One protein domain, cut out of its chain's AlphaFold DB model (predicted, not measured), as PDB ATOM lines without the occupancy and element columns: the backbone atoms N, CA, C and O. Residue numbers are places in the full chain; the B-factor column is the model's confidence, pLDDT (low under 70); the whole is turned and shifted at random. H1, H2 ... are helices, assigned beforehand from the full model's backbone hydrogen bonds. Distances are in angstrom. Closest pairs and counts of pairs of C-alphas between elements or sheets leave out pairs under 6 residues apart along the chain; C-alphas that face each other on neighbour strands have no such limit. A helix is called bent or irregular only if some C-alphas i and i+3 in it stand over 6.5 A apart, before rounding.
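AT A GLANCE: This is residues 36 to 182 of the 193 residues of an uncharacterized protein of Methylomonas sp. (UniProt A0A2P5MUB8). Two long helices, H2 and H5, run side by side in opposite directions as the spine of a rod, and the shorter H1 and H6 pack on one end of this pair, well separated from each other. At the other end the short H3 and H4 make the turn from H2 to H5. The printed part has 147 residues with six named helices, H1 to H6, and no named strand: all helix, extended, with a radius of gyration of the C-alphas of 23.9 A and spans of 80 by 35 by 16 A.

IN THESE COORDINATES: Find C-alpha 36 at (208.868, 201.923, 210.618); there H1 begins, residues 36 to 48. H2, residues 62 to 108, runs 68.0 A to C-alpha 108 at (227.687, 225.153, 176.867). It is only just irregular, C-alphas 100 and 103 being 7.0 A apart, with a kink of 44 degrees near residue 102. H3, residues 110 to 113, and H4, residues 117 to 120, follow. H5, residues 122 to 158, runs 53.9 A; H6, residues 163 to 178, ends at (202.230, 190.518, 194.456).

HOW THE PARTS SIT: H1, H2, H5 and H6 form an up and down bundle, each running against the one before. Look first at the hubs H2 and H5, which touch, closest at the C-alphas of Phe 88 and Tyr 139, 4.8 A, at a shallow tilt of 21 degrees. In the hairpin of H1 and H2, H1 touches residues 64 to 79 of H2 alone, closest at the C-alphas of Ala 37 and Tyr 75, 5.8 A. In the hairpin of H5 and H6, the closest C-alphas are those of Lys 145 and Ile 177, 6.6 A. H1 and H6 are apart. Each O i to N i+4 pair is within hydrogen-bond range in H1, H5 and H6, and 41 of 43 in H2; H3 and H4 are too short for one.

THE WHOLE: The C-alphas farthest apart, of Ser 54 and Asp 115, are 81.3 A apart. The printed part has no cut, and the link from H1 to H2 is long. pLDDT is under 70 at residues 51 to 60 and 180 to 182.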
ATOM      1  N   SER A  36     210.019 202.361 209.823       90.25
ATOM      2  CA  SER A  36     208.868 201.923 210.618       90.25
ATOM      3  C   SER A  36     208.757 200.399 210.675       90.25
ATOM      4  O   SER A  36     208.372 199.867 211.708       90.25
ATOM      5  N   ALA A  37     209.114 199.693 209.599       91.88
ATOM      6  CA  ALA A  37     209.132 198.233 209.584       91.88
ATOM      7  C   ALA A  37     210.112 197.656 210.622       91.88
ATOM      8  O   ALA A  37     209.778 196.693 211.307       91.88
ATOM      9  N   LYS A  38     211.306 198.254 210.765       92.62
ATOM     10  CA  LYS A  38     212.301 197.814 211.753       92.62
ATOM     11  C   LYS A  38     211.808 198.050 213.178       92.62
ATOM     12  O   LYS A  38     211.856 197.125 213.977       92.62
ATOM     13  N   LEU A  39     211.256 199.234 213.442       93.25
ATOM     14  CA  LEU A  39     210.672 199.568 214.739       93.25
ATOM     15  C   LEU A  39     209.604 198.545 215.159       93.25
ATOM     16  O   LEU A  39     209.634 198.036 216.272       93.25
ATOM     17  N   LEU A  40     208.677 198.223 214.252       93.38
ATOM     18  CA  LEU A  40     207.587 197.277 214.512       93.38
ATOM     19  C   LEU A  40     208.094 195.851 214.727       93.38
ATOM     20  O   LEU A  40     207.590 195.146 215.598       93.38
ATOM     21  N   MET A  41     209.098 195.434 213.953       92.62
ATOM     22  CA  MET A  41     209.738 194.133 214.123       92.62
ATOM     23  C   MET A  41     210.433 194.029 215.485       92.62
ATOM     24  O   MET A  41     210.277 193.028 216.179       92.62
ATOM     25  N   ASP A  42     211.199 195.047 215.874       90.88
ATOM     26  CA  ASP A  42     211.941 195.038 217.134       90.88
ATOM     27  C   ASP A  42     210.986 195.127 218.339       90.88
ATOM     28  O   ASP A  42     211.149 194.368 219.290       90.88
ATOM     29  N   TYR A  43     209.908 195.915 218.241       90.25
ATOM     30  CA  TYR A  43     208.817 195.922 219.223       90.25
ATOM     31  C   TYR A  43     208.117 194.556 219.350       90.25
ATOM     32  O   TYR A  43     207.812 194.094 220.455       90.25
ATOM     33  N   ALA A  44     207.870 193.873 218.227       89.31
ATOM     34  CA  ALA A  44     207.283 192.536 218.242       89.31
ATOM     35  C   ALA A  44     208.212 191.524 218.933       89.31
ATOM     36  O   ALA A  44     207.744 190.737 219.752       89.31
ATOM     37  N   LYS A  45     209.530 191.584 218.682       87.38
ATOM     38  CA  LYS A  45     210.511 190.729 219.375       87.38
ATOM     39  C   LYS A  45     210.498 190.957 220.875       87.38
ATOM     40  O   LYS A  45     210.446 189.985 221.612       87.38
ATOM     41  N   THR A  46     210.516 192.206 221.340       86.38
ATOM     42  CA  THR A  46     210.516 192.473 222.787       86.38
ATOM     43  C   THR A  46     209.214 192.076 223.451       86.38
ATOM     44  O   THR A  46     209.222 191.708 224.616       86.38
ATOM     45  N   THR A  47     208.099 192.096 222.720       81.88
ATOM     46  CA  THR A  47     206.816 191.607 223.241       81.88
ATOM     47  C   THR A  47     206.827 190.089 223.447       81.88
ATOM     48  O   THR A  47     206.257 189.610 224.422       81.88
ATOM     49  N   VAL A  48     207.484 189.341 222.555       82.06
ATOM     50  CA  VAL A  48     207.574 187.871 222.614       82.06
ATOM     51  C   VAL A  48     208.675 187.415 223.574       82.06
ATOM     52  O   VAL A  48     208.472 186.496 224.354       82.06
ATOM     53  N   CYS A  49     209.834 188.071 223.562       73.12
ATOM     54  CA  CYS A  49     211.017 187.689 224.334       73.12
ATOM     55  C   CYS A  49     211.079 188.321 225.735       73.12
ATOM     56  O   CYS A  49     212.176 188.458 226.280       73.12
ATOM     57  N   LYS A  50     209.941 188.729 226.319       70.38
ATOM     58  CA  LYS A  50     209.929 189.328 227.661       70.38
ATOM     59  C   LYS A  50     210.575 188.379 228.667       70.38
ATOM     60  O   LYS A  50     210.149 187.238 228.842       70.38
ATOM     61  N   THR A  51     211.622 188.868 229.317       57.94
ATOM     62  CA  THR A  51     212.241 188.212 230.467       57.94
ATOM     63  C   THR A  51     211.553 188.733 231.720       57.94
ATOM     64  O   THR A  51     211.332 189.936 231.850       57.94
ATOM     65  N   ASP A  52     211.182 187.843 232.636       56.22
ATOM     66  CA  ASP A  52     210.662 188.270 233.934       56.22
ATOM     67  C   ASP A  52     211.740 189.016 234.731       56.22
ATOM     68  O   ASP A  52     212.939 188.859 234.490       56.22
ATOM     69  N   ALA A  53     211.327 189.780 235.748       54.75
ATOM     70  CA  ALA A  53     212.222 190.503 236.663       54.75
ATOM     71  C   ALA A  53     213.274 189.606 237.363       54.75
ATOM     72  O   ALA A  53     214.250 190.102 237.922       54.75
ATOM     73  N   SER A  54     213.084 188.286 237.326       57.19
ATOM     74  CA  SER A  54     213.980 187.235 237.821       57.19
ATOM     75  C   SER A  54     214.995 186.724 236.781       57.19
ATOM     76  O   SER A  54     215.770 185.821 237.089       57.19
ATOM     77  N   GLY A  55     215.009 187.265 235.556       57.06
ATOM     78  CA  GLY A  55     215.881 186.821 234.460       57.06
ATOM     79  C   GLY A  55     215.463 185.490 233.821       57.06
ATOM     80  O   GLY A  55     216.182 184.969 232.969       57.06
ATOM     81  N   ALA A  56     214.313 184.933 234.212       53.34
ATOM     82  CA  ALA A  56     213.740 183.740 233.602       53.34
ATOM     83  C   ALA A  56     212.899 184.132 232.377       53.34
ATOM     84  O   ALA A  56     212.087 185.056 232.438       53.34
ATOM     85  N   ALA A  57     213.102 183.445 231.251       57.47
ATOM     86  CA  ALA A  57     212.255 183.609 230.075       57.47
ATOM     87  C   ALA A  57     210.842 183.097 230.395       57.47
ATOM     88  O   ALA A  57     210.695 181.948 230.822       57.47
ATOM     89  N   GLN A  58     209.812 183.925 230.195       58.81
ATOM     90  CA  GLN A  58     208.439 183.429 230.260       58.81
ATOM     91  C   GLN A  58     208.184 182.417 229.137       58.81
ATOM     92  O   GLN A  58     208.781 182.532 228.062       58.81
ATOM     93  N   PRO A  59     207.288 181.434 229.346       57.50
ATOM     94  CA  PRO A  59     206.850 180.564 228.268       57.50
ATOM     95  C   PRO A  59     206.166 181.411 227.188       57.50
ATOM     96  O   PRO A  59     205.077 181.949 227.391       57.50
ATOM     97  N   THR A  60     206.816 181.531 226.032       67.50
ATOM     98  CA  THR A  60     206.217 182.113 224.834       67.50
ATOM     99  C   THR A  60     204.998 181.289 224.444       67.50
ATOM    100  O   THR A  60     205.057 180.064 224.330       67.50
ATOM    101  N   THR A  61     203.852 181.944 224.252       81.31
ATOM    102  CA  THR A  61     202.688 181.244 223.711       81.31
ATOM    103  C   THR A  61     202.981 180.879 222.256       81.31
ATOM    104  O   THR A  61     203.487 181.699 221.490       81.31
ATOM    105  N   ALA A  62     202.633 179.656 221.842       84.62
ATOM    106  CA  ALA A  62     202.796 179.218 220.449       84.62
ATOM    107  C   ALA A  62     202.105 180.175 219.452       84.62
ATOM    108  O   ALA A  62     202.522 180.317 218.304       84.62
ATOM    109  N   GLU A  63     201.055 180.866 219.901       86.50
ATOM    110  CA  GLU A  63     200.370 181.905 219.138       86.50
ATOM    111  C   GLU A  63     201.237 183.162 218.934       86.50
ATOM    112  O   GLU A  63     201.338 183.660 217.811       86.50
ATOM    113  N   ALA A  64     201.929 183.645 219.971       86.38
ATOM    114  CA  ALA A  64     202.824 184.796 219.865       86.38
ATOM    115  C   ALA A  64     204.006 184.521 218.918       86.38
ATOM    116  O   ALA A  64     204.389 185.393 218.135       86.38
ATOM    117  N   GLU A  65     204.532 183.293 218.918       87.69
ATOM    118  CA  GLU A  65     205.573 182.860 217.979       87.69
ATOM    119  C   GLU A  65     205.071 182.852 216.531       87.69
ATOM    120  O   GLU A  65     205.724 183.402 215.642       87.69
ATOM    121  N   ARG A  66     203.876 182.303 216.276       91.31
ATOM    122  CA  ARG A  66     203.267 182.328 214.935       91.31
ATOM    123  C   ARG A  66     203.007 183.758 214.455       91.31
ATOM    124  O   ARG A  66     203.287 184.075 213.298       91.31
ATOM    125  N   LYS A  67     202.531 184.639 215.341       92.06
ATOM    126  CA  LYS A  67     202.339 186.067 215.040       92.06
ATOM    127  C   LYS A  67     203.666 186.746 214.690       92.06
ATOM    128  O   LYS A  67     203.721 187.521 213.736       92.06
ATOM    129  N   LEU A  68     204.743 186.425 215.409       91.88
ATOM    130  CA  LEU A  68     206.085 186.939 215.127       91.88
ATOM    131  C   LEU A  68     206.593 186.497 213.752       91.88
ATOM    132  O   LEU A  68     207.137 187.322 213.022       91.88
ATOM    133  N   VAL A  69     206.384 185.232 213.377       93.00
ATOM    134  CA  VAL A  69     206.746 184.719 212.043       93.00
ATOM    135  C   VAL A  69     206.003 185.483 210.944       93.00
ATOM    136  O   VAL A  69     206.621 185.893 209.962       93.00
ATOM    137  N   LEU A  70     204.708 185.757 211.132       94.06
ATOM    138  CA  LEU A  70     203.908 186.539 210.182       94.06
ATOM    139  C   LEU A  70     204.425 187.981 210.031       94.06
ATOM    140  O   LEU A  70     204.540 188.502 208.922       94.06
ATOM    141  N   ILE A  71     204.777 188.629 211.146       94.44
ATOM    142  CA  ILE A  71     205.373 189.973 211.143       94.44
ATOM    143  C   ILE A  71     206.752 189.954 210.473       94.44
ATOM    144  O   ILE A  71     207.095 190.891 209.751       94.44
ATOM    145  N   TYR A  72     207.534 188.893 210.680       94.00
ATOM    146  CA  TYR A  72     208.852 188.739 210.078       94.00
ATOM    147  C   TYR A  72     208.780 188.609 208.552       94.00
ATOM    148  O   TYR A  72     209.556 189.258 207.850       94.00
ATOM    149  N   ASP A  73     207.830 187.836 208.022       94.19
ATOM    150  CA  ASP A  73     207.612 187.740 206.573       94.19
ATOM    151  C   ASP A  73     207.272 189.114 205.962       94.19
ATOM    152  O   ASP A  73     207.920 189.583 205.017       94.19
ATOM    153  N   LEU A  74     206.338 189.837 206.589       95.00
ATOM    154  CA  LEU A  74     205.999 191.206 206.198       95.00
ATOM    155  C   LEU A  74     207.207 192.153 206.271       95.00
ATOM    156  O   LEU A  74     207.401 192.979 205.376       95.00
ATOM    157  N   TYR A  75     208.045 192.020 207.302       94.94
ATOM    158  CA  TYR A  75     209.266 192.806 207.459       94.94
ATOM    159  C   TYR A  75     210.247 192.580 206.301       94.94
ATOM    160  O   TYR A  75     210.803 193.545 205.766       94.94
ATOM    161  N   VAL A  76     210.442 191.327 205.880       93.62
ATOM    162  CA  VAL A  76     211.310 190.990 204.743       93.62
ATOM    163  C   VAL A  76     210.802 191.655 203.461       93.62
ATOM    164  O   VAL A  76     211.587 192.302 202.757       93.62
ATOM    165  N   LYS A  77     209.491 191.585 203.189       92.62
ATOM    166  CA  LYS A  77     208.876 192.259 202.031       92.62
ATOM    167  C   LYS A  77     209.016 193.782 202.109       92.62
ATOM    168  O   LYS A  77     209.492 194.398 201.154       92.62
ATOM    169  N   ALA A  78     208.706 194.393 203.255       93.31
ATOM    170  CA  ALA A  78     208.844 195.838 203.457       93.31
ATOM    171  C   ALA A  78     210.291 196.315 203.239       93.31
ATOM    172  O   ALA A  78     210.521 197.341 202.595       93.31
ATOM    173  N   ARG A  79     211.281 195.551 203.720       93.50
ATOM    174  CA  ARG A  79     212.705 195.842 203.507       93.50
ATOM    175  C   ARG A  79     213.087 195.767 202.030       93.50
ATOM    176  O   ARG A  79     213.813 196.641 201.558       93.50
ATOM    177  N   SER A  80     212.604 194.758 201.309       92.19
ATOM    178  CA  SER A  80     212.836 194.626 199.867       92.19
ATOM    179  C   SER A  80     212.297 195.842 199.106       92.19
ATOM    180  O   SER A  80     213.031 196.487 198.352       92.19
ATOM    181  N   TYR A  81     211.055 196.249 199.395       93.25
ATOM    182  CA  TYR A  81     210.460 197.437 198.782       93.25
ATOM    183  C   TYR A  81     211.187 198.727 199.151       93.25
ATOM    184  O   TYR A  81     211.373 199.572 198.281       93.25
ATOM    185  N   ALA A  82     211.673 198.870 200.385       93.38
ATOM    186  CA  ALA A  82     212.463 200.032 200.783       93.38
ATOM    187  C   ALA A  82     213.778 200.155 199.987       93.38
ATOM    188  O   ALA A  82     214.177 201.265 199.624       93.38
ATOM    189  N   ILE A  83     214.443 199.034 199.684       93.62
ATOM    190  CA  ILE A  83     215.667 199.021 198.867       93.62
ATOM    191  C   ILE A  83     215.352 199.438 197.427       93.62
ATOM    192  O   ILE A  83     216.018 200.329 196.897       93.62
ATOM    193  N   LEU A  84     214.323 198.845 196.814       93.25
ATOM    194  CA  LEU A  84     213.909 199.180 195.447       93.25
ATOM    195  C   LEU A  84     213.445 200.635 195.339       93.25
ATOM    196  O   LEU A  84     213.885 201.358 194.451       93.25
ATOM    197  N   ASN A  85     212.633 201.093 196.289       93.81
ATOM    198  CA  ASN A  85     212.203 202.481 196.400       93.81
ATOM    199  C   ASN A  85     213.411 203.437 196.435       93.81
ATOM    200  O   ASN A  85     213.472 204.384 195.657       93.81
ATOM    201  N   LYS A  86     214.423 203.151 197.268       94.75
ATOM    202  CA  LYS A  86     215.648 203.964 197.333       94.75
ATOM    203  C   LYS A  86     216.424 203.953 196.013       94.75
ATOM    204  O   LYS A  86     216.909 205.001 195.598       94.75
ATOM    205  N   LEU A  87     216.537 202.801 195.352       95.88
ATOM    206  CA  LEU A  87     217.204 202.684 194.053       95.88
ATOM    207  C   LEU A  87     216.502 203.538 192.986       95.88
ATOM    208  O   LEU A  87     217.138 204.388 192.365       95.88
ATOM    209  N   PHE A  88     215.193 203.355 192.807       95.44
ATOM    210  CA  PHE A  88     214.421 204.089 191.801       95.44
ATOM    211  C   PHE A  88     214.272 205.575 192.131       95.44
ATOM    212  O   PHE A  88     214.237 206.393 191.215       95.44
ATOM    213  N   PHE A  89     214.271 205.953 193.412       96.00
ATOM    214  CA  PHE A  89     214.372 207.352 193.817       96.00
ATOM    215  C   PHE A  89     215.634 207.999 193.231       96.00
ATOM    216  O   PHE A  89     215.536 208.997 192.523       96.00
ATOM    217  N   TRP A  90     216.809 207.401 193.449       97.06
ATOM    218  CA  TRP A  90     218.063 207.948 192.924       97.06
ATOM    219  C   TRP A  90     218.123 207.931 191.396       97.06
ATOM    220  O   TRP A  90     218.555 208.917 190.803       97.06
ATOM    221  N   LEU A  91     217.651 206.857 190.755       94.31
ATOM    222  CA  LEU A  91     217.579 206.795 189.294       94.31
ATOM    223  C   LEU A  91     216.669 207.894 188.733       94.31
ATOM    224  O   LEU A  91     217.081 208.616 187.832       94.31
ATOM    225  N   SER A  92     215.474 208.073 189.302       94.75
ATOM    226  CA  SER A  92     214.534 209.111 188.861       94.75
ATOM    227  C   SER A  92     215.083 210.520 189.085       94.75
ATOM    228  O   SER A  92     214.962 211.361 188.196       94.75
ATOM    229  N   LEU A  93     215.764 210.764 190.208       96.06
ATOM    230  CA  LEU A  93     216.405 212.043 190.500       96.06
ATOM    231  C   LEU A  93     217.511 212.365 189.485       96.06
ATOM    232  O   LEU A  93     217.525 213.456 188.918       96.06
ATOM    233  N   ILE A  94     218.412 211.414 189.223       95.25
ATOM    234  CA  ILE A  94     219.505 211.595 188.256       95.25
ATOM    235  C   ILE A  94     218.939 211.802 186.850       95.25
ATOM    236  O   ILE A  94     219.376 212.709 186.143       95.25
ATOM    237  N   SER A  95     217.947 211.007 186.441       93.44
ATOM    238  CA  SER A  95     217.312 211.166 185.133       93.44
ATOM    239  C   SER A  95     216.586 212.508 185.001       93.44
ATOM    240  O   SER A  95     216.701 213.145 183.959       93.44
ATOM    241  N   ALA A  96     215.903 212.989 186.044       93.88
ATOM    242  CA  ALA A  96     215.257 214.303 186.033       93.88
ATOM    243  C   ALA A  96     216.279 215.442 185.894       93.88
ATOM    244  O   ALA A  96     216.092 216.348 185.081       93.88
ATOM    245  N   VAL A  97     217.396 215.366 186.626       94.75
ATOM    246  CA  VAL A  97     218.513 216.310 186.481       94.75
ATOM    247  C   VAL A  97     219.101 216.242 185.071       94.75
ATOM    248  O   VAL A  97     219.351 217.283 184.472       94.75
ATOM    249  N   ALA A  98     219.271 215.046 184.500       91.06
ATOM    250  CA  ALA A  98     219.767 214.883 183.136       91.06
ATOM    251  C   ALA A  98     218.829 215.519 182.099       91.06
ATOM    252  O   ALA A  98     219.306 216.240 181.229       91.06
ATOM    253  N   VAL A  99     217.509 215.319 182.218       92.56
ATOM    254  CA  VAL A  99     216.500 215.961 181.351       92.56
ATOM    255  C   VAL A  99     216.581 217.482 181.455       92.56
ATOM    256  O   VAL A  99     216.562 218.167 180.435       92.56
ATOM    257  N   PHE A 100     216.703 218.012 182.672       92.69
ATOM    258  CA  PHE A 100     216.777 219.453 182.908       92.69
ATOM    259  C   PHE A 100     218.079 220.073 182.386       92.69
ATOM    260  O   PHE A 100     218.064 221.151 181.798       92.69
ATOM    261  N   LEU A 101     219.211 219.393 182.577       91.19
ATOM    262  CA  LEU A 101     220.519 219.872 182.132       91.19
ATOM    263  C   LEU A 101     220.761 219.648 180.638       91.19
ATOM    264  O   LEU A 101     221.638 220.303 180.079       91.19
ATOM    265  N   TRP A 102     220.002 218.772 179.977       87.69
ATOM    266  CA  TRP A 102     220.210 218.431 178.568       87.69
ATOM    267  C   TRP A 102     220.257 219.657 177.639       87.69
ATOM    268  O   TRP A 102     221.235 219.795 176.899       87.69
ATOM    269  N   PRO A 103     219.292 220.604 177.691       85.75
ATOM    270  CA  PRO A 103     219.332 221.788 176.835       85.75
ATOM    271  C   PRO A 103     220.514 222.708 177.171       85.75
ATOM    272  O   PRO A 103     221.152 223.249 176.269       85.75
ATOM    273  N   ALA A 104     220.846 222.852 178.458       87.69
ATOM    274  CA  ALA A 104     221.953 223.691 178.917       87.69
ATOM    275  C   ALA A 104     223.317 223.139 178.467       87.69
ATOM    276  O   ALA A 104     224.175 223.894 178.006       87.69
ATOM    277  N   LEU A 105     223.497 221.817 178.534       84.56
ATOM    278  CA  LEU A 105     224.690 221.130 178.039       84.56
ATOM    279  C   LEU A 105     224.866 221.330 176.532       84.56
ATOM    280  O   LEU A 105     225.987 221.567 176.088       84.56
ATOM    281  N   GLY A 106     223.778 221.306 175.756       83.12
ATOM    282  CA  GLY A 106     223.822 221.564 174.313       83.12
ATOM    283  C   GLY A 106     224.336 222.963 173.951       83.12
ATOM    284  O   GLY A 106     225.003 223.123 172.931       83.12
ATOM    285  N   VAL A 107     224.077 223.967 174.795       85.38
ATOM    286  CA  VAL A 107     224.578 225.338 174.600       85.38
ATOM    287  C   VAL A 107     226.031 225.467 175.059       85.38
ATOM    288  O   VAL A 107     226.865 225.958 174.304       85.38
ATOM    289  N   LEU A 108     226.352 225.002 176.272       86.12
ATOM    290  CA  LEU A 108     227.687 225.153 176.867       86.12
ATOM    291  C   LEU A 108     228.766 224.334 176.155       86.12
ATOM    292  O   LEU A 108     229.922 224.742 176.099       86.12
ATOM    293  N   LEU A 109     228.406 223.166 175.624       85.56
ATOM    294  CA  LEU A 109     229.345 222.266 174.961       85.56
ATOM    295  C   LEU A 109     229.317 222.399 173.436       85.56
ATOM    296  O   LEU A 109     229.942 221.578 172.768       85.56
ATOM    297  N   LYS A 110     228.644 223.417 172.878       80.88
ATOM    298  CA  LYS A 110     228.529 223.624 171.425       80.88
ATOM    299  C   LYS A 110     229.892 223.578 170.723       80.88
ATOM    300  O   LYS A 110     230.039 222.868 169.733       80.88
ATOM    301  N   ASP A 111     230.898 224.241 171.292       82.38
ATOM    302  CA  ASP A 111     232.240 224.328 170.702       82.38
ATOM    303  C   ASP A 111     233.059 223.035 170.866       82.38
ATOM    304  O   ASP A 111     233.938 222.747 170.059       82.38
ATOM    305  N   ARG A 112     232.771 222.220 171.896       81.88
ATOM    306  CA  ARG A 112     233.479 220.947 172.157       81.88
ATOM    307  C   ARG A 112     232.831 219.729 171.508       81.88
ATOM    308  O   ARG A 112     233.530 218.775 171.180       81.88
ATOM    309  N   LEU A 113     231.507 219.720 171.374       76.38
ATOM    310  CA  LEU A 113     230.754 218.617 170.768       76.38
ATOM    311  C   LEU A 113     230.778 218.669 169.235       76.38
ATOM    312  O   LEU A 113     230.437 217.668 168.602       76.38
ATOM    313  N   GLY A 114     231.204 219.793 168.650       75.19
ATOM    314  CA  GLY A 114     231.264 219.995 167.204       75.19
ATOM    315  C   GLY A 114     229.901 219.792 166.531       75.19
ATOM    316  O   GLY A 114     228.846 220.027 167.130       75.19
ATOM    317  N   ASP A 115     229.924 219.280 165.301       72.31
ATOM    318  CA  ASP A 115     228.734 219.015 164.475       72.31
ATOM    319  C   ASP A 115     228.011 217.700 164.814       72.31
ATOM    320  O   ASP A 115     227.266 217.156 164.003       72.31
ATOM    321  N   ARG A 116     228.207 217.135 166.010       76.81
ATOM    322  CA  ARG A 116     227.538 215.881 166.387       76.81
ATOM    323  C   ARG A 116     226.030 216.090 166.555       76.81
ATOM    324  O   ARG A 116     225.565 216.407 167.636       76.81
ATOM    325  N   GLU A 117     225.239 215.855 165.516       76.69
ATOM    326  CA  GLU A 117     223.801 216.183 165.493       76.69
ATOM    327  C   GLU A 117     222.943 215.458 166.547       76.69
ATOM    328  O   GLU A 117     221.861 215.928 166.900       76.69
ATOM    329  N   TRP A 118     223.421 214.343 167.110       77.88
ATOM    330  CA  TRP A 118     222.638 213.525 168.042       77.88
ATOM    331  C   TRP A 118     222.226 214.264 169.328       77.88
ATOM    332  O   TRP A 118     221.158 213.963 169.855       77.88
ATOM    333  N   TYR A 119     222.991 215.252 169.821       76.62
ATOM    334  CA  TYR A 119     222.597 216.013 171.024       76.62
ATOM    335  C   TYR A 119     221.436 216.984 170.759       76.62
ATOM    336  O   TYR A 119     220.715 217.346 171.689       76.62
ATOM    337  N   LYS A 120     221.232 217.372 169.492       78.25
ATOM    338  CA  LYS A 120     220.095 218.181 169.024       78.25
ATOM    339  C   LYS A 120     218.890 217.323 168.633       78.25
ATOM    340  O   LYS A 120     217.836 217.864 168.310       78.25
ATOM    341  N   SER A 121     219.037 215.997 168.626       85.94
ATOM    342  CA  SER A 121     217.973 215.095 168.206       85.94
ATOM    343  C   SER A 121     216.822 215.107 169.208       85.94
ATOM    344  O   SER A 121     216.971 214.699 170.363       85.94
ATOM    345  N   ALA A 122     215.641 215.502 168.730       87.88
ATOM    346  CA  ALA A 122     214.401 215.439 169.500       87.88
ATOM    347  C   ALA A 122     214.084 214.008 169.969       87.88
ATOM    348  O   ALA A 122     213.493 213.819 171.033       87.88
ATOM    349  N   ILE A 123     214.519 212.994 169.210       90.62
ATOM    350  CA  ILE A 123     214.334 211.581 169.558       90.62
ATOM    351  C   ILE A 123     215.097 211.262 170.846       90.62
ATOM    352  O   ILE A 123     214.505 210.736 171.781       90.62
ATOM    353  N   VAL A 124     216.376 211.645 170.936       88.00
ATOM    354  CA  VAL A 124     217.207 211.372 172.121       88.00
ATOM    355  C   VAL A 124     216.635 212.068 173.355       88.00
ATOM    356  O   VAL A 124     216.476 211.431 174.395       88.00
ATOM    357  N   GLN A 125     216.249 213.341 173.234       87.44
ATOM    358  CA  GLN A 125     215.615 214.079 174.330       87.44
ATOM    359  C   GLN A 125     214.319 213.401 174.801       87.44
ATOM    360  O   GLN A 125     214.090 213.259 176.005       87.44
ATOM    361  N   THR A 126     213.489 212.944 173.861       91.62
ATOM    362  CA  THR A 126     212.237 212.241 174.169       91.62
ATOM    363  C   THR A 126     212.513 210.913 174.867       91.62
ATOM    364  O   THR A 126     211.883 210.622 175.880       91.62
ATOM    365  N   THR A 127     213.490 210.132 174.401       91.94
ATOM    366  CA  THR A 127     213.877 208.863 175.031       91.94
ATOM    367  C   THR A 127     214.400 209.069 176.451       91.94
ATOM    368  O   THR A 127     213.963 208.370 177.363       91.94
ATOM    369  N   VAL A 128     215.281 210.050 176.672       89.44
ATOM    370  CA  VAL A 128     215.801 210.372 178.015       89.44
ATOM    371  C   VAL A 128     214.661 210.799 178.946       89.44
ATOM    372  O   VAL A 128     214.592 210.346 180.088       89.44
ATOM    373  N   THR A 129     213.716 211.596 178.442       93.31
ATOM    374  CA  THR A 129     212.527 212.017 179.199       93.31
ATOM    375  C   THR A 129     211.608 210.837 179.525       93.31
ATOM    376  O   THR A 129     211.145 210.711 180.658       93.31
ATOM    377  N   ALA A 130     211.377 209.933 178.570       94.12
ATOM    378  CA  ALA A 130     210.565 208.737 178.772       94.12
ATOM    379  C   ALA A 130     211.186 207.793 179.814       94.12
ATOM    380  O   ALA A 130     210.477 207.282 180.678       94.12
ATOM    381  N   ILE A 131     212.511 207.612 179.785       93.12
ATOM    382  CA  ILE A 131     213.235 206.841 180.805       93.12
ATOM    383  C   ILE A 131     213.085 207.504 182.178       93.12
ATOM    384  O   ILE A 131     212.784 206.812 183.148       93.12
ATOM    385  N   ALA A 132     213.233 208.829 182.274       94.12
ATOM    386  CA  ALA A 132     213.046 209.550 183.533       94.12
ATOM    387  C   ALA A 132     211.635 209.340 184.109       94.12
ATOM    388  O   ALA A 132     211.486 209.013 185.289       94.12
ATOM    389  N   ALA A 133     210.607 209.458 183.263       94.31
ATOM    390  CA  ALA A 133     209.218 209.217 183.642       94.31
ATOM    391  C   ALA A 133     208.987 207.766 184.096       94.31
ATOM    392  O   ALA A 133     208.315 207.535 185.101       94.31
ATOM    393  N   LEU A 134     209.585 206.790 183.407       94.44
ATOM    394  CA  LEU A 134     209.504 205.378 183.776       94.44
ATOM    395  C   LEU A 134     210.163 205.098 185.136       94.44
ATOM    396  O   LEU A 134     209.577 204.416 185.975       94.44
ATOM    397  N   MET A 135     211.349 205.658 185.393       95.00
ATOM    398  CA  MET A 135     212.029 205.516 186.688       95.00
ATOM    399  C   MET A 135     211.205 206.122 187.825       95.00
ATOM    400  O   MET A 135     211.106 205.528 188.899       95.00
ATOM    401  N   PHE A 136     210.571 207.271 187.581       93.31
ATOM    402  CA  PHE A 136     209.659 207.881 188.542       93.31
ATOM    403  C   PHE A 136     208.412 207.020 188.791       93.31
ATOM    404  O   PHE A 136     208.002 206.853 189.940       93.31
ATOM    405  N   ALA A 137     207.835 206.422 187.744       92.69
ATOM    406  CA  ALA A 137     206.702 205.509 187.882       92.69
ATOM    407  C   ALA A 137     207.058 204.287 188.747       92.69
ATOM    408  O   ALA A 137     206.298 203.932 189.649       92.69
ATOM    409  N   PHE A 138     208.239 203.689 188.547       91.88
ATOM    410  CA  PHE A 138     208.719 202.606 189.408       91.88
ATOM    411  C   PHE A 138     208.944 203.061 190.851       91.88
ATOM    412  O   PHE A 138     208.501 202.378 191.772       91.88
ATOM    413  N   TYR A 139     209.573 204.222 191.061       94.19
ATOM    414  CA  TYR A 139     209.729 204.811 192.394       94.19
ATOM    415  C   TYR A 139     208.378 204.935 193.113       94.19
ATOM    416  O   TYR A 139     208.224 204.409 194.217       94.19
ATOM    417  N   SER A 140     207.382 205.552 192.465       91.75
ATOM    418  CA  SER A 140     206.038 205.719 193.029       91.75
ATOM    419  C   SER A 140     205.402 204.373 193.378       91.75
ATOM    420  O   SER A 140     204.880 204.206 194.477       91.75
ATOM    421  N   GLN A 141     205.502 203.389 192.481       91.50
ATOM    422  CA  GLN A 141     204.931 202.061 192.696       91.50
ATOM    423  C   GLN A 141     205.558 201.353 193.906       91.50
ATOM    424  O   GLN A 141     204.847 200.811 194.753       91.50
ATOM    425  N   TYR A 142     206.889 201.347 194.020       92.38
ATOM    426  CA  TYR A 142     207.559 200.696 195.149       92.38
ATOM    427  C   TYR A 142     207.359 201.448 196.462       92.38
ATOM    428  O   TYR A 142     207.291 200.813 197.515       92.38
ATOM    429  N   LYS A 143     207.214 202.776 196.416       93.56
ATOM    430  CA  LYS A 143     206.862 203.579 197.589       93.56
ATOM    431  C   LYS A 143     205.466 203.235 198.115       93.56
ATOM    432  O   LYS A 143     205.305 203.083 199.331       93.56
ATOM    433  N   ASP A 144     204.492 203.061 197.223       92.81
ATOM    434  CA  ASP A 144     203.130 202.652 197.579       92.81
ATOM    435  C   ASP A 144     203.133 201.243 198.192       92.81
ATOM    436  O   ASP A 144     202.622 201.055 199.298       92.81
ATOM    437  N   LYS A 145     203.810 200.275 197.553       92.44
ATOM    438  CA  LYS A 145     203.948 198.903 198.084       92.44
ATOM    439  C   LYS A 145     204.635 198.873 199.452       92.44
ATOM    440  O   LYS A 145     204.144 198.209 200.361       92.44
ATOM    441  N   GLN A 146     205.721 199.631 199.633       94.25
ATOM    442  CA  GLN A 146     206.401 199.754 200.927       94.25
ATOM    443  C   GLN A 146     205.439 200.261 202.011       94.25
ATOM    444  O   GLN A 146     205.331 199.656 203.077       94.25
ATOM    445  N   THR A 147     204.736 201.362 201.739       94.00
ATOM    446  CA  THR A 147     203.822 201.997 202.703       94.00
ATOM    447  C   THR A 147     202.667 201.064 203.058       94.00
ATOM    448  O   THR A 147     202.287 200.956 204.224       94.00
ATOM    449  N   TYR A 148     202.145 200.344 202.066       94.69
ATOM    450  CA  TYR A 148     201.090 199.362 202.257       94.69
ATOM    451  C   TYR A 148     201.529 198.206 203.164       94.69
ATOM    452  O   TYR A 148     200.850 197.900 204.142       94.69
ATOM    453  N   THR A 149     202.698 197.608 202.904       95.25
ATOM    454  CA  THR A 149     203.238 196.539 203.757       95.25
ATOM    455  C   THR A 149     203.513 197.034 205.177       95.25
ATOM    456  O   THR A 149     203.191 196.335 206.131       95.25
ATOM    457  N   GLU A 150     204.037 198.251 205.353       94.81
ATOM    458  CA  GLU A 150     204.229 198.841 206.685       94.81
ATOM    459  C   GLU A 150     202.901 199.035 207.436       94.81
ATOM    460  O   GLU A 150     202.824 198.768 208.634       94.81
ATOM    461  N   ASN A 151     201.836 199.455 206.748       95.69
ATOM    462  CA  ASN A 151     200.501 199.549 207.342       95.69
ATOM    463  C   ASN A 151     199.943 198.176 207.725       95.69
ATOM    464  O   ASN A 151     199.373 198.031 208.806       95.69
ATOM    465  N   LEU A 152     200.153 197.163 206.883       95.50
ATOM    466  CA  LEU A 152     199.764 195.790 207.188       95.50
ATOM    467  C   LEU A 152     200.539 195.251 208.398       95.50
ATOM    468  O   LEU A 152     199.940 194.629 209.266       95.50
ATOM    469  N   MET A 153     201.831 195.572 208.529       95.38
ATOM    470  CA  MET A 153     202.607 195.264 209.737       95.38
ATOM    471  C   MET A 153     202.028 195.940 210.980       95.38
ATOM    472  O   MET A 153     201.893 195.277 212.003       95.38
ATOM    473  N   ARG A 154     201.661 197.231 210.912       95.56
ATOM    474  CA  ARG A 154     201.013 197.935 212.039       95.56
ATOM    475  C   ARG A 154     199.715 197.240 212.436       95.56
ATOM    476  O   ARG A 154     199.509 196.976 213.616       95.56
ATOM    477  N   PHE A 155     198.878 196.903 211.454       95.44
ATOM    478  CA  PHE A 155     197.645 196.157 211.686       95.44
ATOM    479  C   PHE A 155     197.931 194.813 212.363       95.44
ATOM    480  O   PHE A 155     197.326 194.516 213.384       95.44
ATOM    481  N   THR A 156     198.888 194.032 211.860       94.38
ATOM    482  CA  THR A 156     199.226 192.727 212.442       94.38
ATOM    483  C   THR A 156     199.773 192.859 213.858       94.38
ATOM    484  O   THR A 156     199.343 192.118 214.733       94.38
ATOM    485  N   VAL A 157     200.676 193.807 214.121       93.81
ATOM    486  CA  VAL A 157     201.263 194.023 215.454       93.81
ATOM    487  C   VAL A 157     200.184 194.372 216.480       93.81
ATOM    488  O   VAL A 157     200.097 193.705 217.512       93.81
ATOM    489  N   PHE A 158     199.332 195.355 216.178       94.00
ATOM    490  CA  PHE A 158     198.358 195.911 217.127       94.00
ATOM    491  C   PHE A 158     196.972 195.254 217.084       94.00
ATOM    492  O   PHE A 158     196.077 195.686 217.799       94.00
ATOM    493  N   SER A 159     196.764 194.237 216.248       93.25
ATOM    494  CA  SER A 159     195.491 193.520 216.192       93.25
ATOM    495  C   SER A 159     195.369 192.497 217.322       93.25
ATOM    496  O   SER A 159     196.263 191.664 217.507       93.25
ATOM    497  N   ASP A 160     194.205 192.509 217.973       92.44
ATOM    498  CA  ASP A 160     193.780 191.534 218.990       92.44
ATOM    499  C   ASP A 160     193.131 190.273 218.389       92.44
ATOM    500  O   ASP A 160     192.707 189.373 219.108       92.44
ATOM    501  N   ARG A 161     193.011 190.207 217.057       92.69
ATOM    502  CA  ARG A 161     192.445 189.046 216.351       92.69
ATOM    503  C   ARG A 161     193.316 187.793 216.505       92.69
ATOM    504  O   ARG A 161     194.542 187.932 216.558       92.69
ATOM    505  N   PRO A 162     192.710 186.591 216.467       92.88
ATOM    506  CA  PRO A 162     193.457 185.340 216.484       92.88
ATOM    507  C   PRO A 162     194.382 185.236 215.268       92.88
ATOM    508  O   PRO A 162     194.089 185.745 214.178       92.88
ATOM    509  N   VAL A 163     195.516 184.558 215.449       93.00
ATOM    510  CA  VAL A 163     196.568 184.485 214.420       93.00
ATOM    511  C   VAL A 163     196.093 183.842 213.118       93.00
ATOM    512  O   VAL A 163     196.539 184.254 212.048       93.00
ATOM    513  N   ASP A 164     195.152 182.901 213.175       92.81
ATOM    514  CA  ASP A 164     194.625 182.246 211.975       92.81
ATOM    515  C   ASP A 164     193.861 183.237 211.080       92.81
ATOM    516  O   ASP A 164     194.115 183.300 209.875       92.81
ATOM    517  N   GLU A 165     193.021 184.103 211.658       94.31
ATOM    518  CA  GLU A 165     192.332 185.168 210.912       94.31
ATOM    519  C   GLU A 165     193.312 186.216 210.372       94.31
ATOM    520  O   GLU A 165     193.167 186.701 209.245       94.31
ATOM    521  N   LEU A 166     194.329 186.566 211.166       93.62
ATOM    522  CA  LEU A 166     195.381 187.483 210.731       93.62
ATOM    523  C   LEU A 166     196.151 186.918 209.544       93.62
ATOM    524  O   LEU A 166     196.412 187.651 208.595       93.62
ATOM    525  N   SER A 167     196.489 185.630 209.582       94.25
ATOM    526  CA  SER A 167     197.239 184.966 208.521       94.25
ATOM    527  C   SER A 167     196.474 184.982 207.198       94.25
ATOM    528  O   SER A 167     197.041 185.374 206.182       94.25
ATOM    529  N   GLN A 168     195.172 184.676 207.215       95.56
ATOM    530  CA  GLN A 168     194.324 184.707 206.022       95.56
ATOM    531  C   GLN A 168     194.264 186.108 205.422       95.56
ATOM    532  O   GLN A 168     194.498 186.281 204.226       95.56
ATOM    533  N   LYS A 169     194.031 187.123 206.263       94.38
ATOM    534  CA  LYS A 169     194.000 188.513 205.806       94.38
ATOM    535  C   LYS A 169     195.357 188.965 205.272       94.38
ATOM    536  O   LYS A 169     195.419 189.614 204.238       94.38
ATOM    537  N   VAL A 170     196.456 188.625 205.945       94.69
ATOM    538  CA  VAL A 170     197.802 188.975 205.476       94.69
ATOM    539  C   VAL A 170     198.109 188.303 204.140       94.69
ATOM    540  O   VAL A 170     198.633 188.970 203.256       94.69
ATOM    541  N   ILE A 171     197.743 187.033 203.955       93.94
ATOM    542  CA  ILE A 171     197.914 186.320 202.682       93.94
ATOM    543  C   ILE A 171     197.102 186.991 201.571       93.94
ATOM    544  O   ILE A 171     197.639 187.231 200.492       93.94
ATOM    545  N   GLU A 172     195.838 187.332 201.830       93.94
ATOM    546  CA  GLU A 172     194.985 188.032 200.865       93.94
ATOM    547  C   GLU A 172     195.597 189.382 200.461       93.94
ATOM    548  O   GLU A 172     195.720 189.700 199.276       93.94
ATOM    549  N   GLU A 173     196.029 190.166 201.449       93.25
ATOM    550  CA  GLU A 173     196.567 191.503 201.224       93.25
ATOM    551  C   GLU A 173     197.950 191.484 200.566       93.25
ATOM    552  O   GLU A 173     198.207 192.272 199.658       93.25
ATOM    553  N   ILE A 174     198.831 190.557 200.948       90.25
ATOM    554  CA  ILE A 174     200.100 190.329 200.245       90.25
ATOM    555  C   ILE A 174     199.835 189.873 198.810       90.25
ATOM    556  O   ILE A 174     200.500 190.355 197.893       90.25
ATOM    557  N   GLY A 175     198.846 189.000 198.601       89.12
ATOM    558  CA  GLY A 175     198.435 188.546 197.277       89.12
ATOM    559  C   GLY A 175     198.118 189.719 196.352       89.12
ATOM    560  O   GLY A 175     198.631 189.767 195.239       89.12
ATOM    561  N   LYS A 176     197.376 190.726 196.836       87.19
ATOM    562  CA  LYS A 176     197.073 191.952 196.072       87.19
ATOM    563  C   LYS A 176     198.328 192.748 195.693       87.19
ATOM    564  O   LYS A 176     198.385 193.316 194.606       87.19
ATOM    565  N   ILE A 177     199.344 192.778 196.557       83.50
ATOM    566  CA  ILE A 177     200.618 193.478 196.303       83.50
ATOM    567  C   ILE A 177     201.472 192.729 195.270       83.50
ATOM    568  O   ILE A 177     202.171 193.359 194.463       83.50
ATOM    569  N   ASP A 178     201.432 191.398 195.308       81.12
ATOM    570  CA  ASP A 178     202.230 190.518 194.456       81.12
ATOM    571  C   ASP A 178     201.640 190.373 193.034       81.12
ATOM    572  O   ASP A 178     202.349 189.915 192.135       81.12
ATOM    573  N   ILE A 179     200.409 190.857 192.777       78.88
ATOM    574  CA  ILE A 179     199.856 191.077 191.424       78.88
ATOM    575  C   ILE A 179     200.671 192.196 190.738       78.88
ATOM    576  O   ILE A 179     200.286 193.357 190.708       78.88
ATOM    577  N   GLY A 180     201.858 191.832 190.247       66.44
ATOM    578  CA  GLY A 180     202.928 192.637 189.644       66.44
ATOM    579  C   GLY A 180     202.685 194.127 189.360       66.44
ATOM    580  O   GLY A 180     202.518 194.943 190.271       66.44
ATOM    581  N   PHE A 181     202.857 194.513 188.094       64.19
ATOM    582  CA  PHE A 181     202.677 195.875 187.592       64.19
ATOM    583  C   PHE A 181     201.519 195.835 186.599       64.19
ATOM    584  O   PHE A 181     201.676 195.308 185.500       64.19
ATOM    585  N   SER A 182     200.352 196.348 186.990       63.59
ATOM    586  CA  SER A 182     199.233 196.500 186.062       63.59
ATOM    587  C   SER A 182     199.164 197.941 185.580       63.59
ATOM    588  O   SER A 182     198.940 198.856 186.373       63.59
TER     589      SER A 182